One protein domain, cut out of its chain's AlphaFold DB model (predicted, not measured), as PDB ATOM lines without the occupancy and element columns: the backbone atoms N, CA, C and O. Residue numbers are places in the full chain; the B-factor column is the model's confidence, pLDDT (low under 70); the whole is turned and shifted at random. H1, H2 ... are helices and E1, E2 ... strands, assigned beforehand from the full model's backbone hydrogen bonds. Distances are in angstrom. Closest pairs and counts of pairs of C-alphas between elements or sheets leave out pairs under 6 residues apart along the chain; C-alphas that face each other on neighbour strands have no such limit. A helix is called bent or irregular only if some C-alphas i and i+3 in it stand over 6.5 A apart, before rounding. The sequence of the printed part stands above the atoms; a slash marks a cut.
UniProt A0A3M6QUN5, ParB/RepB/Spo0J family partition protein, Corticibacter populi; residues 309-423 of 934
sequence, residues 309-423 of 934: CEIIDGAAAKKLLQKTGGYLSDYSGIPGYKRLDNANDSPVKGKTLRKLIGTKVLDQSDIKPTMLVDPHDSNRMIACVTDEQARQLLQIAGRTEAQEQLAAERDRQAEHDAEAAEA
ATOM      1  N   CYS A 309      87.789 118.064 147.669       82.62
ATOM      2  CA  CYS A 309      89.215 118.374 147.565       82.62
ATOM      3  C   CYS A 309      89.407 119.747 146.905       82.62
ATOM      4  O   CYS A 309      88.685 120.097 145.973       82.62
ATOM      5  N   GLU A 310      90.416 120.498 147.342       84.69
ATOM      6  CA  GLU A 310      90.868 121.697 146.633       84.69
ATOM      7  C   GLU A 310      91.486 121.295 145.283       84.69
ATOM      8  O   GLU A 310      92.285 120.358 145.226       84.69
ATOM      9  N   ILE A 311      91.126 121.990 144.202       87.12
ATOM     10  CA  ILE A 311      91.691 121.779 142.863       87.12
ATOM     11  C   ILE A 311      92.448 123.049 142.470       87.12
ATOM     12  O   ILE A 311      91.865 124.129 142.442       87.12
ATOM     13  N   ILE A 312      93.741 122.914 142.164       85.31
ATOM     14  CA  ILE A 312      94.593 124.011 141.690       85.31
ATOM     15  C   ILE A 312      94.879 123.788 140.206       85.31
ATOM     16  O   ILE A 312      95.495 122.787 139.832       85.31
ATOM     17  N   ASP A 313      94.471 124.732 139.362       84.12
ATOM     18  CA  ASP A 313      94.656 124.667 137.915       84.12
ATOM     19  C   ASP A 313      95.159 125.991 137.302       84.12
ATOM     20  O   ASP A 313      95.576 126.925 138.001       84.12
ATOM     21  N   GLY A 314      95.236 126.016 135.968       84.12
ATOM     22  CA  GLY A 314      95.527 127.201 135.161       84.12
ATOM     23  C   GLY A 314      96.738 128.018 135.626       84.12
ATOM     24  O   GLY A 314      97.851 127.512 135.794       84.12
ATOM     25  N   ALA A 315      96.519 129.320 135.818       80.31
ATOM     26  CA  ALA A 315      97.563 130.265 136.206       80.31
ATOM     27  C   ALA A 315      98.140 129.996 137.610       80.31
ATOM     28  O   ALA A 315      99.323 130.260 137.837       80.31
ATOM     29  N   ALA A 316      97.348 129.447 138.538       82.00
ATOM     30  CA  ALA A 316      97.815 129.113 139.882       82.00
ATOM     31  C   ALA A 316      98.783 127.920 139.847       82.00
ATOM     32  O   ALA A 316      99.892 128.011 140.379       82.00
ATOM     33  N   ALA A 317      98.422 126.854 139.123       83.19
ATOM     34  CA  ALA A 317      99.299 125.707 138.893       83.19
ATOM     35  C   ALA A 317     100.598 126.115 138.171       83.19
ATOM     36  O   ALA A 317     101.699 125.771 138.611       83.19
ATOM     37  N   LYS A 318     100.488 126.939 137.117       82.81
ATOM     38  CA  LYS A 318     101.646 127.461 136.373       82.81
ATOM     39  C   LYS A 318     102.586 128.295 137.251       82.81
ATOM     40  O   LYS A 318     103.799 128.168 137.119       82.81
ATOM     41  N   LYS A 319     102.057 129.102 138.179       83.25
ATOM     42  CA  LYS A 319     102.859 129.912 139.115       83.25
ATOM     43  C   LYS A 319     103.631 129.059 140.131       83.25
ATOM     44  O   LYS A 319     104.772 129.392 140.444       83.25
ATOM     45  N   LEU A 320     103.052 127.954 140.613       80.56
ATOM     46  CA  LEU A 320     103.745 127.011 141.506       80.56
ATOM     47  C   LEU A 320     104.926 126.322 140.800       80.56
ATOM     48  O   LEU A 320     106.011 126.211 141.372       80.56
ATOM     49  N   LEU A 321     104.737 125.916 139.540       76.81
ATOM     50  CA  LEU A 321     105.738 125.194 138.741       76.81
ATOM     51  C   LEU A 321     106.713 126.112 137.978       76.81
ATOM     52  O   LEU A 321     107.714 125.652 137.430       76.81
ATOM     53  N   GLN A 322     106.506 127.431 138.000       71.38
ATOM     54  CA  GLN A 322     107.427 128.395 137.392       71.38
ATOM     55  C   GLN A 322     108.848 128.295 137.982       71.38
ATOM     56  O   GLN A 322     109.828 128.404 137.247       71.38
ATOM     57  N   LYS A 323     108.972 128.011 139.289       61.56
ATOM     58  CA  LYS A 323     110.273 127.793 139.955       61.56
ATOM     59  C   LYS A 323     110.983 126.499 139.532       61.56
ATOM     60  O   LYS A 323     112.187 126.401 139.729       61.56
ATOM     61  N   THR A 324     110.278 125.527 138.950       60.34
ATOM     62  CA  THR A 324     110.855 124.259 138.467       60.34
ATOM     63  C   THR A 324     111.103 124.260 136.955       60.34
ATOM     64  O   THR A 324     111.237 123.199 136.354       60.34
ATOM     65  N   GLY A 325     111.144 125.441 136.324       62.75
ATOM     66  CA  GLY A 325     111.300 125.582 134.873       62.75
ATOM     67  C   GLY A 325     110.021 125.290 134.079       62.75
ATOM     68  O   GLY A 325     110.105 124.976 132.898       62.75
ATOM     69  N   GLY A 326     108.846 125.352 134.716       62.12
ATOM     70  CA  GLY A 326     107.537 125.057 134.118       62.12
ATOM     71  C   GLY A 326     107.150 123.575 134.168       62.12
ATOM     72  O   GLY A 326     106.007 123.255 134.481       62.12
ATOM     73  N   TYR A 327     108.108 122.674 133.940       63.66
ATOM     74  CA  TYR A 327     107.850 121.239 133.794       63.66
ATOM     75  C   TYR A 327     107.837 120.464 135.124       63.66
ATOM     76  O   TYR A 327     108.722 120.609 135.977       63.66
ATOM     77  N   LEU A 328     106.864 119.557 135.269       67.69
ATOM     78  CA  LEU A 328     106.759 118.628 136.398       67.69
ATOM     79  C   LEU A 328     107.486 117.303 136.105       67.69
ATOM     80  O   LEU A 328     106.888 116.333 135.630       67.69
ATOM     81  N   SER A 329     108.780 117.249 136.433       69.88
ATOM     82  CA  SER A 329     109.574 116.014 136.388       69.88
ATOM     83  C   SER A 329     109.478 115.226 137.700       69.88
ATOM     84  O   SER A 329     109.181 115.790 138.754       69.88
ATOM     85  N   ASP A 330     109.813 113.934 137.679       66.38
ATOM     86  CA  ASP A 330     109.869 113.106 138.896       66.38
ATOM     87  C   ASP A 330     110.941 113.574 139.904       66.38
ATOM     88  O   ASP A 330     110.904 113.168 141.066       66.38
ATOM     89  N   TYR A 331     111.898 114.408 139.475       65.06
ATOM     90  CA  TYR A 331     113.021 114.899 140.286       65.06
ATOM     91  C   TYR A 331     112.828 116.339 140.784       65.06
ATOM     92  O   TYR A 331     113.333 116.682 141.850       65.06
ATOM     93  N   SER A 332     112.075 117.173 140.061       68.25
ATOM     94  CA  SER A 332     111.643 118.482 140.556       68.25
ATOM     95  C   SER A 332     110.470 118.297 141.521       68.25
ATOM     96  O   SER A 332     109.385 117.874 141.125       68.25
ATOM     97  N   GLY A 333     110.697 118.563 142.809       74.31
ATOM     98  CA  GLY A 333     109.633 118.663 143.813       74.31
ATOM     99  C   GLY A 333     108.789 119.922 143.609       74.31
ATOM    100  O   GLY A 333     109.264 120.904 143.039       74.31
ATOM    101  N   ILE A 334     107.543 119.909 144.080       82.00
ATOM    102  CA  ILE A 334     106.653 121.074 143.993       82.00
ATOM    103  C   ILE A 334     106.934 121.981 145.208       82.00
ATOM    104  O   ILE A 334     106.923 121.486 146.336       82.00
ATOM    105  N   PRO A 335     107.180 123.295 145.044       80.31
ATOM    106  CA  PRO A 335     107.462 124.176 146.180       80.31
ATOM    107  C   PRO A 335     106.327 124.173 147.223       80.31
ATOM    108  O   PRO A 335     105.218 124.613 146.933       80.31
ATOM    109  N   GLY A 336     106.612 123.675 148.433       81.56
ATOM    110  CA  GLY A 336     105.659 123.570 149.550       81.56
ATOM    111  C   GLY A 336     104.717 122.354 149.530       81.56
ATOM    112  O   GLY A 336     103.920 122.202 150.457       81.56
ATOM    113  N   TYR A 337     104.806 121.480 148.519       86.69
ATOM    114  CA  TYR A 337     103.922 120.321 148.354       86.69
ATOM    115  C   TYR A 337     104.697 119.033 148.041       86.69
ATOM    116  O   TYR A 337     105.585 119.005 147.190       86.69
ATOM    117  N   LYS A 338     104.291 117.928 148.668       87.56
ATOM    118  CA  LYS A 338     104.787 116.573 148.394       87.56
ATOM    119  C   LYS A 338     103.709 115.780 147.651       87.56
ATOM    120  O   LYS A 338     102.548 115.740 148.065       87.56
ATOM    121  N   ARG A 339     104.084 115.131 146.549       88.81
ATOM    122  CA  ARG A 339     103.186 114.304 145.724       88.81
ATOM    123  C   ARG A 339     102.964 112.949 146.387       88.81
ATOM    124  O   ARG A 339     103.924 112.230 146.664       88.81
ATOM    125  N   LEU A 340     101.707 112.551 146.582       86.62
ATOM    126  CA  LEU A 340     101.365 111.299 147.270       86.62
ATOM    127  C   LEU A 340     101.874 110.044 146.540       86.62
ATOM    128  O   LEU A 340     102.187 109.043 147.187       86.62
ATOM    129  N   ASP A 341     101.975 110.108 145.212       83.75
ATOM    130  CA  ASP A 341     102.282 108.968 144.342       83.75
ATOM    131  C   ASP A 341     103.700 108.976 143.748       83.75
ATOM    132  O   ASP A 341     104.075 108.021 143.070       83.75
ATOM    133  N   ASN A 342     104.532 109.984 144.049       84.62
ATOM    134  CA  ASN A 342     105.960 109.924 143.722       84.62
ATOM    135  C   ASN A 342     106.735 109.192 144.836       84.62
ATOM    136  O   ASN A 342     106.403 109.277 146.018       84.62
ATOM    137  N   ALA A 343     107.786 108.463 144.457       83.81
ATOM    138  CA  ALA A 343     108.718 107.819 145.380       83.81
ATOM    139  C   ALA A 343     109.908 108.720 145.772       83.81
ATOM    140  O   ALA A 343     110.596 108.392 146.737       83.81
ATOM    141  N   ASN A 344     110.149 109.823 145.049       82.56
ATOM    142  CA  ASN A 344     111.201 110.800 145.367       82.56
ATOM    143  C   ASN A 344     110.754 111.845 146.405       82.56
ATOM    144  O   ASN A 344     111.572 112.323 147.181       82.56
ATOM    145  N   ASP A 345     109.455 112.151 146.472       81.12
ATOM    146  CA  ASP A 345     108.849 113.077 147.448       81.12
ATOM    147  C   ASP A 345     108.632 112.422 148.833       81.12
ATOM    148  O   ASP A 345     107.967 112.979 149.705       81.12
ATOM    149  N   SER A 346     109.150 111.209 149.029       83.56
ATOM    150  CA  SER A 346     108.914 110.353 150.188       83.56
ATOM    151  C   SER A 346     110.211 110.136 150.970       83.56
ATOM    152  O   SER A 346     111.225 109.793 150.357       83.56
ATOM    153  N   PRO A 347     110.193 110.233 152.314       80.44
ATOM    154  CA  PRO A 347     111.401 110.068 153.130       80.44
ATOM    155  C   PRO A 347     111.989 108.645 153.028       80.44
ATOM    156  O   PRO A 347     113.198 108.435 153.139       80.44
ATOM    157  N   VAL A 348     111.147 107.641 152.747       79.88
ATOM    158  CA  VAL A 348     111.571 106.240 152.604       79.88
ATOM    159  C   VAL A 348     111.749 105.882 151.129       79.88
ATOM    160  O   VAL A 348     110.794 105.510 150.441       79.88
ATOM    161  N   LYS A 349     113.007 105.929 150.668       78.44
ATOM    162  CA  LYS A 349     113.424 105.610 149.290       78.44
ATOM    163  C   LYS A 349     112.720 104.367 148.727       78.44
ATOM    164  O   LYS A 349     112.794 103.276 149.295       78.44
ATOM    165  N   GLY A 350     112.070 104.528 147.572       77.06
ATOM    166  CA  GLY A 350     111.398 103.440 146.850       77.06
ATOM    167  C   GLY A 350     109.988 103.083 147.344       77.06
ATOM    168  O   GLY A 350     109.418 102.095 146.879       77.06
ATOM    169  N   LYS A 351     109.398 103.864 148.257       82.88
ATOM    170  CA  LYS A 351     107.976 103.780 148.633       82.88
ATOM    171  C   LYS A 351     107.329 105.150 148.451       82.88
ATOM    172  O   LYS A 351     107.890 106.138 148.902       82.88
ATOM    173  N   THR A 352     106.152 105.211 147.838       85.75
ATOM    174  CA  THR A 352     105.374 106.456 147.721       85.75
ATOM    175  C   THR A 352     104.731 106.824 149.062       85.75
ATOM    176  O   THR A 352     104.480 105.937 149.886       85.75
ATOM    177  N   LEU A 353     104.418 108.104 149.287       83.62
ATOM    178  CA  LEU A 353     103.740 108.545 150.516       83.62
ATOM    179  C   LEU A 353     102.383 107.839 150.700       83.62
ATOM    180  O   LEU A 353     102.108 107.328 151.786       83.62
ATOM    181  N   ARG A 354     101.592 107.673 149.627       84.94
ATOM    182  CA  ARG A 354     100.328 106.905 149.642       84.94
ATOM    183  C   ARG A 354     100.527 105.468 150.143       84.94
ATOM    184  O   ARG A 354      99.657 104.934 150.827       84.94
ATOM    185  N   LYS A 355     101.677 104.844 149.854       84.75
ATOM    186  CA  LYS A 355     102.028 103.482 150.299       84.75
ATOM    187  C   LYS A 355     102.595 103.422 151.728       84.75
ATOM    188  O   LYS A 355     102.588 102.346 152.322       84.75
ATOM    189  N   LEU A 356     103.084 104.536 152.278       81.94
ATOM    190  CA  LEU A 356     103.508 104.640 153.681       81.94
ATOM    191  C   LEU A 356     102.332 104.915 154.626       81.94
ATOM    192  O   LEU A 356     102.273 104.310 155.695       81.94
ATOM    193  N   ILE A 357     101.418 105.795 154.208       82.56
ATOM    194  CA  ILE A 357     100.199 106.176 154.938       82.56
ATOM    195  C   ILE A 357      99.145 105.060 154.827       82.56
ATOM    196  O   ILE A 357      98.592 104.612 155.828       82.56
ATOM    197  N   GLY A 358      98.918 104.556 153.608       77.50
ATOM    198  CA  GLY A 358      97.877 103.579 153.287       77.50
ATOM    199  C   GLY A 358      96.513 104.235 153.040       77.50
ATOM    200  O   GLY A 358      96.124 105.164 153.742       77.50
ATOM    201  N   THR A 359      95.761 103.734 152.052       72.25
ATOM    202  CA  THR A 359      94.453 104.298 151.655       72.25
ATOM    203  C   THR A 359      93.489 104.419 152.826       72.25
ATOM    204  O   THR A 359      92.973 105.500 153.056       72.25
ATOM    205  N   LYS A 360      93.350 103.369 153.650       70.31
ATOM    206  CA  LYS A 360      92.447 103.390 154.814       70.31
ATOM    207  C   LYS A 360      92.702 104.548 155.784       70.31
ATOM    208  O   LYS A 360      91.740 105.037 156.350       70.31
ATOM    209  N   VAL A 361      93.954 104.968 155.982       75.38
ATOM    210  CA  VAL A 361      94.279 106.096 156.874       75.38
ATOM    211  C   VAL A 361      93.929 107.423 156.203       75.38
ATOM    212  O   VAL A 361      93.346 108.286 156.845       75.38
ATOM    213  N   LEU A 362      94.217 107.555 154.903       77.62
ATOM    214  CA  LEU A 362      93.874 108.739 154.111       77.62
ATOM    215  C   LEU A 362      92.350 108.938 153.995       77.62
ATOM    216  O   LEU A 362      91.868 110.057 154.112       77.62
ATOM    217  N   ASP A 363      91.596 107.849 153.820       73.19
ATOM    218  CA  ASP A 363      90.129 107.845 153.748       73.19
ATOM    219  C   ASP A 363      89.458 108.014 155.136       73.19
ATOM    220  O   ASP A 363      88.257 108.262 155.211       73.19
ATOM    221  N   GLN A 364      90.213 107.863 156.237       70.38
ATOM    222  CA  GLN A 364      89.749 108.047 157.627       70.38
ATOM    223  C   GLN A 364      90.186 109.381 158.252       70.38
ATOM    224  O   GLN A 364      89.719 109.721 159.337       70.38
ATOM    225  N   SER A 365      91.083 110.124 157.604       71.81
ATOM    226  CA  SER A 365      91.531 111.441 158.051       71.81
ATOM    227  C   SER A 365      90.722 112.559 157.397       71.81
ATOM    228  O   SER A 365      90.537 112.543 156.183       71.81
ATOM    229  N   ASP A 366      90.379 113.608 158.149       76.06
ATOM    230  CA  ASP A 366      89.783 114.842 157.600       76.06
ATOM    231  C   ASP A 366      90.730 115.622 156.650       76.06
ATOM    232  O   ASP A 366      90.343 116.618 156.036       76.06
ATOM    233  N   ILE A 367      91.985 115.176 156.511       79.25
ATOM    234  CA  ILE A 367      93.017 115.781 155.665       79.25
ATOM    235  C   ILE A 367      92.805 115.365 154.204       79.25
ATOM    236  O   ILE A 367      93.303 114.338 153.736       79.25
ATOM    237  N   LYS A 368      92.083 116.203 153.461       81.81
ATOM    238  CA  LYS A 368      91.859 116.029 152.021       81.81
ATOM    239  C   LYS A 368      93.096 116.466 151.216       81.81
ATOM    240  O   LYS A 368      93.570 117.581 151.433       81.81
ATOM    241  N   PRO A 369      93.603 115.652 150.271       84.94
ATOM    242  CA  PRO A 369      94.669 116.072 149.362       84.94
ATOM    243  C   PRO A 369      94.226 117.208 148.433       84.94
ATOM    244  O   PRO A 369      93.095 117.199 147.940       84.94
ATOM    245  N   THR A 370      95.146 118.125 148.136       87.12
ATOM    246  CA  THR A 370      94.993 119.140 147.086       87.12
ATOM    247  C   THR A 370      95.329 118.503 145.735       87.12
ATOM    248  O   THR A 370      96.358 117.842 145.585       87.12
ATOM    249  N   MET A 371      94.471 118.685 144.737       88.62
ATOM    250  CA  MET A 371      94.627 118.122 143.396       88.62
ATOM    251  C   MET A 371      95.223 119.178 142.462       88.62
ATOM    252  O   MET A 371      94.538 120.119 142.063       88.62
ATOM    253  N   LEU A 372      96.498 119.030 142.106       86.94
ATOM    254  CA  LEU A 372      97.174 119.916 141.157       86.94
ATOM    255  C   LEU A 372      96.980 119.397 139.727       86.94
ATOM    256  O   LEU A 372      97.317 118.249 139.446       86.94
ATOM    257  N   VAL A 373      96.481 120.235 138.820       84.94
ATOM    258  CA  VAL A 373      96.472 119.964 137.372       84.94
ATOM    259  C   VAL A 373      97.840 120.324 136.785       84.94
ATOM    260  O   VAL A 373      98.372 121.391 137.089       84.94
ATOM    261  N   ASP A 374      98.410 119.466 135.937       82.19
ATOM    262  CA  ASP A 374      99.659 119.766 135.227       82.19
ATOM    263  C   ASP A 374      99.417 120.863 134.157       82.19
ATOM    264  O   ASP A 374      98.567 120.685 133.283       82.19
ATOM    265  N   PRO A 375     100.131 122.008 134.176       79.56
ATOM    266  CA  PRO A 375      99.956 123.072 133.182       79.56
ATOM    267  C   PRO A 375     100.321 122.669 131.749       79.56
ATOM    268  O   PRO A 375      99.950 123.385 130.821       79.56
ATOM    269  N   HIS A 376     101.068 121.573 131.571       76.25
ATOM    270  CA  HIS A 376     101.437 121.032 130.261       76.25
ATOM    271  C   HIS A 376     100.553 119.852 129.823       76.25
ATOM    272  O   HIS A 376     100.519 119.540 128.637       76.25
ATOM    273  N   ASP A 377      99.814 119.228 130.746       77.06
ATOM    274  CA  ASP A 377      98.867 118.143 130.469       77.06
ATOM    275  C   ASP A 377      97.605 118.316 131.328       77.06
ATOM    276  O   ASP A 377      97.526 117.887 132.480       77.06
ATOM    277  N   SER A 378      96.575 118.922 130.736       75.44
ATOM    278  CA  SER A 378      95.306 119.203 131.422       75.44
ATOM    279  C   SER A 378      94.521 117.958 131.874       75.44
ATOM    280  O   SER A 378      93.605 118.091 132.701       75.44
ATOM    281  N   ASN A 379      94.879 116.763 131.383       80.12
ATOM    282  CA  ASN A 379      94.301 115.490 131.813       80.12
ATOM    283  C   ASN A 379      95.016 114.931 133.057       80.12
ATOM    284  O   ASN A 379      94.406 114.231 133.869       80.12
ATOM    285  N   ARG A 380      96.297 115.267 133.248       81.38
ATOM    286  CA  ARG A 380      97.106 114.816 134.383       81.38
ATOM    287  C   ARG A 380      96.807 115.633 135.635       81.38
ATOM    288  O   ARG A 380      97.172 116.799 135.760       81.38
ATOM    289  N   MET A 381      96.202 114.972 136.617       83.56
ATOM    290  CA  MET A 381      96.095 115.482 137.983       83.56
ATOM    291  C   MET A 381      97.029 114.733 138.924       83.56
ATOM    292  O   MET A 381      97.139 113.507 138.877       83.56
ATOM    293  N   ILE A 382      97.662 115.478 139.822       85.44
ATOM    294  CA  ILE A 382      98.586 114.970 140.824       85.44
ATOM    295  C   ILE A 382      98.010 115.261 142.209       85.44
ATOM    296  O   ILE A 382      97.746 116.410 142.556       85.44
ATOM    297  N   ALA A 383      97.818 114.207 143.004       87.06
ATOM    298  CA  ALA A 383      97.376 114.338 144.385       87.06
ATOM    299  C   ALA A 383      98.557 114.767 145.271       87.06
ATOM    300  O   ALA A 383      99.538 114.031 145.428       87.06
ATOM    301  N   CYS A 384      98.449 115.956 145.850       88.62
ATOM    302  CA  CYS A 384      99.476 116.616 146.643       88.62
ATOM    303  C   CYS A 384      99.003 116.837 148.084       88.62
ATOM    304  O   CYS A 384      97.812 116.972 148.359       88.62
ATOM    305  N   VAL A 385      99.958 116.902 149.005       88.56
ATOM    306  CA  VAL A 385      99.756 117.318 150.400       88.56
ATOM    307  C   VAL A 385     100.862 118.292 150.794       88.56
ATOM    308  O   VAL A 385     101.965 118.225 150.249       88.56
ATOM    309  N   THR A 386     100.598 119.199 151.731       88.44
ATOM    310  CA  THR A 386     101.650 120.069 152.283       88.44
ATOM    311  C   THR A 386     102.613 119.271 153.167       88.44
ATOM    312  O   THR A 386     102.270 118.200 153.679       88.44
ATOM    313  N   ASP A 387     103.811 119.807 153.418       83.94
ATOM    314  CA  ASP A 387     104.793 119.186 154.326       83.94
ATOM    315  C   ASP A 387     104.253 118.944 155.746       83.94
ATOM    316  O   ASP A 387     104.777 118.106 156.481       83.94
ATOM    317  N   GLU A 388     103.236 119.697 156.170       83.75
ATOM    318  CA  GLU A 388     102.584 119.543 157.473       83.75
ATOM    319  C   GLU A 388     101.502 118.463 157.458       83.75
ATOM    320  O   GLU A 388     101.527 117.571 158.307       83.75
ATOM    321  N   GLN A 389     100.633 118.467 156.444       85.50
ATOM    322  CA  GLN A 389      99.662 117.396 156.213       85.50
ATOM    323  C   GLN A 389     100.358 116.032 156.077       85.50
ATOM    324  O   GLN A 389      99.924 115.052 156.680       85.50
ATOM    325  N   ALA A 390     101.485 115.966 155.356       83.81
ATOM    326  CA  ALA A 390     102.289 114.752 155.221       83.81
ATOM    327  C   ALA A 390     102.797 114.226 156.579       83.81
ATOM    328  O   ALA A 390     102.714 113.026 156.846       83.81
ATOM    329  N   ARG A 391     103.277 115.116 157.462       83.88
ATOM    330  CA  ARG A 391     103.712 114.757 158.826       83.88
ATOM    331  C   ARG A 391     102.546 114.271 159.691       83.88
ATOM    332  O   ARG A 391     102.693 113.249 160.355       83.88
ATOM    333  N   GLN A 392     101.392 114.939 159.641       84.19
ATOM    334  CA  GLN A 392     100.186 114.535 160.379       84.19
ATOM    335  C   GLN A 392      99.670 113.157 159.919       84.19
ATOM    336  O   GLN A 392      99.426 112.278 160.743       84.19
ATOM    337  N   LEU A 393      99.591 112.917 158.606       84.69
ATOM    338  CA  LEU A 393      99.174 111.629 158.037       84.69
ATOM    339  C   LEU A 393     100.134 110.482 158.400       84.69
ATOM    340  O   LEU A 393      99.686 109.378 158.711       84.69
ATOM    341  N   LEU A 394     101.449 110.730 158.410       84.62
ATOM    342  CA  LEU A 394     102.445 109.740 158.844       84.62
ATOM    343  C   LEU A 394     102.388 109.469 160.356       84.62
ATOM    344  O   LEU A 394     102.614 108.329 160.766       84.62
ATOM    345  N   GLN A 395     102.033 110.466 161.171       83.56
ATOM    346  CA  GLN A 395     101.794 110.289 162.606       83.56
ATOM    347  C   GLN A 395     100.577 109.384 162.862       83.56
ATOM    348  O   GLN A 395     100.687 108.424 163.624       83.56
ATOM    349  N   ILE A 396      99.450 109.624 162.178       83.75
ATOM    350  CA  ILE A 396      98.242 108.777 162.269       83.75
ATOM    351  C   ILE A 396      98.538 107.349 161.768       83.75
ATOM    352  O   ILE A 396      98.086 106.374 162.364       83.75
ATOM    353  N   ALA A 397      99.364 107.203 160.726       81.81
ATOM    354  CA  ALA A 397      99.822 105.907 160.218       81.81
ATOM    355  C   ALA A 397     100.892 105.206 161.093       81.81
ATOM    356  O   ALA A 397     101.375 104.131 160.723       81.81
ATOM    357  N   GLY A 398     101.296 105.792 162.229       80.44
ATOM    358  CA  GLY A 398     102.276 105.208 163.154       80.44
ATOM    359  C   GLY A 398     103.704 105.125 162.595       80.44
ATOM    360  O   GLY A 398     104.426 104.170 162.879       80.44
ATOM    361  N   ARG A 399     104.116 106.087 161.757       81.88
ATOM    362  CA  ARG A 399     105.417 106.113 161.058       81.88
ATOM    363  C   ARG A 399     106.343 107.219 161.577       81.88
ATOM    364  O   ARG A 399     106.787 108.067 160.805       81.88
ATOM    365  N   THR A 400     106.669 107.176 162.868       77.38
ATOM    366  CA  THR A 400     107.527 108.170 163.549       77.38
ATOM    367  C   THR A 400     108.873 108.390 162.850       77.38
ATOM    368  O   THR A 400     109.205 109.528 162.544       77.38
ATOM    369  N   GLU A 401     109.587 107.325 162.465       80.75
ATOM    370  CA  GLU A 401     110.865 107.422 161.729       80.75
ATOM    371  C   GLU A 401     110.754 108.267 160.442       80.75
ATOM    372  O   GLU A 401     111.656 109.030 160.103       80.75
ATOM    373  N   ALA A 402     109.634 108.153 159.717       78.31
ATOM    374  CA  ALA A 402     109.388 108.899 158.481       78.31
ATOM    375  C   ALA A 402     108.961 110.355 158.755       78.31
ATOM    376  O   ALA A 402     109.273 111.251 157.971       78.31
ATOM    377  N   GLN A 403     108.271 110.598 159.872       79.50
ATOM    378  CA  GLN A 403     107.913 111.935 160.355       79.50
ATOM    379  C   GLN A 403     109.162 112.722 160.794       79.50
ATOM    380  O   GLN A 403     109.310 113.887 160.427       79.50
ATOM    381  N   GLU A 404     110.080 112.075 161.518       81.69
ATOM    382  CA  GLU A 404     111.376 112.631 161.930       81.69
ATOM    383  C   GLU A 404     112.272 112.939 160.721       81.69
ATOM    384  O   GLU A 404     112.876 114.008 160.655       81.69
ATOM    385  N   GLN A 405     112.301 112.055 159.716       82.44
ATOM    386  CA  GLN A 405     113.041 112.283 158.469       82.44
ATOM    387  C   GLN A 405     112.534 113.515 157.701       82.44
ATOM    388  O   GLN A 405     113.354 114.323 157.269       82.44
ATOM    389  N   LEU A 406     111.214 113.719 157.592       80.88
ATOM    390  CA  LEU A 406     110.647 114.927 156.970       80.88
ATOM    391  C   LEU A 406     110.946 116.209 157.764       80.88
ATOM    392  O   LEU A 406     111.163 117.258 157.159       80.88
ATOM    393  N   ALA A 407     110.984 116.145 159.099       81.75
ATOM    394  CA  ALA A 407     111.410 117.281 159.917       81.75
ATOM    395  C   ALA A 407     112.889 117.620 159.652       81.75
ATOM    396  O   ALA A 407     113.208 118.753 159.301       81.75
ATOM    397  N   ALA A 408     113.773 116.620 159.693       84.19
ATOM    398  CA  ALA A 408     115.196 116.801 159.415       84.19
ATOM    399  C   ALA A 408     115.489 117.227 157.962       84.19
ATOM    400  O   ALA A 408     116.499 117.878 157.707       84.19
ATOM    401  N   GLU A 409     114.665 116.856 156.975       83.25
ATOM    402  CA  GLU A 409     114.725 117.413 155.611       83.25
ATOM    403  C   GLU A 409     114.384 118.905 155.582       83.25
ATOM    404  O   GLU A 409     115.170 119.682 155.043       83.25
ATOM    405  N   ARG A 410     113.265 119.316 156.196       81.56
ATOM    406  CA  ARG A 410     112.867 120.729 156.286       81.56
ATOM    407  C   ARG A 410     113.948 121.575 156.959       81.56
ATOM    408  O   ARG A 410     114.259 122.657 156.476       81.56
ATOM    409  N   ASP A 411     114.512 121.085 158.058       83.31
ATOM    410  CA  ASP A 411     115.448 121.862 158.872       83.31
ATOM    411  C   ASP A 411     116.782 122.073 158.134       83.31
ATOM    412  O   ASP A 411     117.284 123.194 158.095       83.31
ATOM    413  N   ARG A 412     117.275 121.053 157.412       82.69
ATOM    414  CA  ARG A 412     118.422 121.192 156.490       82.69
ATOM    415  C   ARG A 412     118.127 122.096 155.291       82.69
ATOM    416  O   ARG A 412     119.028 122.788 154.830       82.69
ATOM    417  N   GLN A 413     116.896 122.102 154.773       81.38
ATOM    418  CA  GLN A 413     116.514 123.027 153.700       81.38
ATOM    419  C   GLN A 413     116.513 124.477 154.199       81.38
ATOM    420  O   GLN A 413     117.012 125.349 153.501       81.38
ATOM    421  N   ALA A 414     116.014 124.734 155.411       82.69
ATOM    422  CA  ALA A 414     116.034 126.066 156.017       82.69
ATOM    423  C   ALA A 414     117.464 126.561 156.307       82.69
ATOM    424  O   ALA A 414     117.748 127.740 156.116       82.69
ATOM    425  N   GLU A 415     118.361 125.663 156.724       80.75
ATOM    426  CA  GLU A 415     119.790 125.940 156.919       80.75
ATOM    427  C   GLU A 415     120.472 126.304 155.584       80.75
ATOM    428  O   GLU A 415     121.043 127.387 155.459       80.75
ATOM    429  N   HIS A 416     120.294 125.484 154.542       74.50
ATOM    430  CA  HIS A 416     120.783 125.766 153.185       74.50
ATOM    431  C   HIS A 416     120.195 127.056 152.583       74.50
ATOM    432  O   HIS A 416     120.904 127.821 151.931       74.50
ATOM    433  N   ASP A 417     118.902 127.325 152.781       74.38
ATOM    434  CA  ASP A 417     118.253 128.530 152.254       74.38
ATOM    435  C   ASP A 417     118.733 129.800 152.981       74.38
ATOM    436  O   ASP A 417     118.790 130.869 152.367       74.38
ATOM    437  N   ALA A 418     119.143 129.691 154.251       79.75
ATOM    438  CA  ALA A 418     119.812 130.764 154.982       79.75
ATOM    439  C   ALA A 418     121.247 130.999 154.472       79.75
ATOM    440  O   ALA A 418     121.589 132.142 154.161       79.75
ATOM    441  N   GLU A 419     122.051 129.942 154.293       73.69
ATOM    442  CA  GLU A 419     123.389 130.033 153.678       73.69
ATOM    443  C   GLU A 419     123.321 130.652 152.269       73.69
ATOM    444  O   GLU A 419     124.103 131.540 151.924       73.69
ATOM    445  N   ALA A 420     122.346 130.234 151.456       69.56
ATOM    446  CA  ALA A 420     122.127 130.767 150.114       69.56
ATOM    447  C   ALA A 420     121.679 132.240 150.130       69.56
ATOM    448  O   ALA A 420     122.070 133.007 149.245       69.56
ATOM    449  N   ALA A 421     120.891 132.660 151.127       70.62
ATOM    450  CA  ALA A 421     120.507 134.058 151.308       70.62
ATOM    451  C   ALA A 421     121.696 134.937 151.735       70.62
ATOM    452  O   ALA A 421     121.866 136.025 151.184       70.62
ATOM    453  N   GLU A 422     122.551 134.461 152.648       69.94
ATOM    454  CA  GLU A 422     123.779 135.158 153.053       69.94
ATOM    455  C   GLU A 422     124.772 135.263 151.884       69.94
ATOM    456  O   GLU A 422     125.245 136.355 151.563       69.94
ATOM    457  N   ALA A 423     125.013 134.160 151.168       62.78
ATOM    458  CA  ALA A 423     125.863 134.145 149.979       62.78
ATOM    459  C   ALA A 423     125.335 135.087 148.882       62.78
ATOM    460  O   ALA A 423     126.115 135.811 148.260       62.78
TER     461      ALA A 423
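Overview. This is residues 309 to 423 of the 934 residues of the protein "ParB/RepB/Spo0J family partition protein" of Corticibacter populi (UniProt A0A3M6QUN5). The long, bent hairpin of E2 and E3 joins short E1 in a small sheet, with H1 crossing one face and H4 standing up from the other. H2 packs on H4, H3 follows it, and H5 folds back beside H4 before residues 411 to 423 stick out as an arm. The printed part has 115 residues, with five named helices and three named strands in the order H1 E1 H2 H3 E2 E3 H4 H5. The sheet, E1 - E3 - E2, is antiparallel, and the class is mixed. The whole is compact, with a radius of gyration of the C-alphas of 14.6 A and spans of 40 by 36 by 24 A.

Along the chain. E3, residues 377 to 386, is 22.1 A long and bends by 74 degrees at residue 380; E2 is residues 370 to 374 and E1 337 to 339. H1, residues 314 to 324, begins at C-alpha 314 (95.527, 127.201, 135.161) and is only just irregular: C-alphas 320 and 323 are 6.8 A apart. H2 is residues 353 to 357, H3 359 to 362 and H4 387 to 396. H5, residues 400 to 423, is 34.6 A long and ends at C-alpha 423 (125.863, 134.145, 149.979).

Arrangement. In the hairpin E2 and E3, N 372 and O 382 are 2.9 A apart, within hydrogen-bond range; between E1 and E3, N 338 and O 385 are 2.8 A apart. E1, H2 H3, E2 form a split strand-helix-strand unit, two strands running the same way with E3 between them, and its crossover is right-handed. H1 runs across the strands over E2, at a height over the sheet of 6.6 A. H4 lies over E3 on the opposite face. H4, the hub, touches H5's residues 400 to 406 in a helical hairpin, with the C-alphas of Arg 391 and Gln 403 closest at 5.3 A and a shallow tilt of 16 degrees, opposite ways. H4 touches H2, closest at the C-alphas of Leu 394 and Ile 357, 5.7 A, and only just touches H3, with 3 pairs of C-alphas within 8 A. Every O i to N i+4 pair is within hydrogen-bond range in H2, H4 and H5; H1 has 5 of 7, and H3 is too short for one.

Size, cuts and confidence. The C-alphas of Lys 360 and Ala 423, the two farthest apart, are 45.7 A apart. The printed part has no cut; the links H1 to E1 and E1 to H2 are long. The pLDDT is under 70 at residues 323 to 332, 420 and 422 to 423.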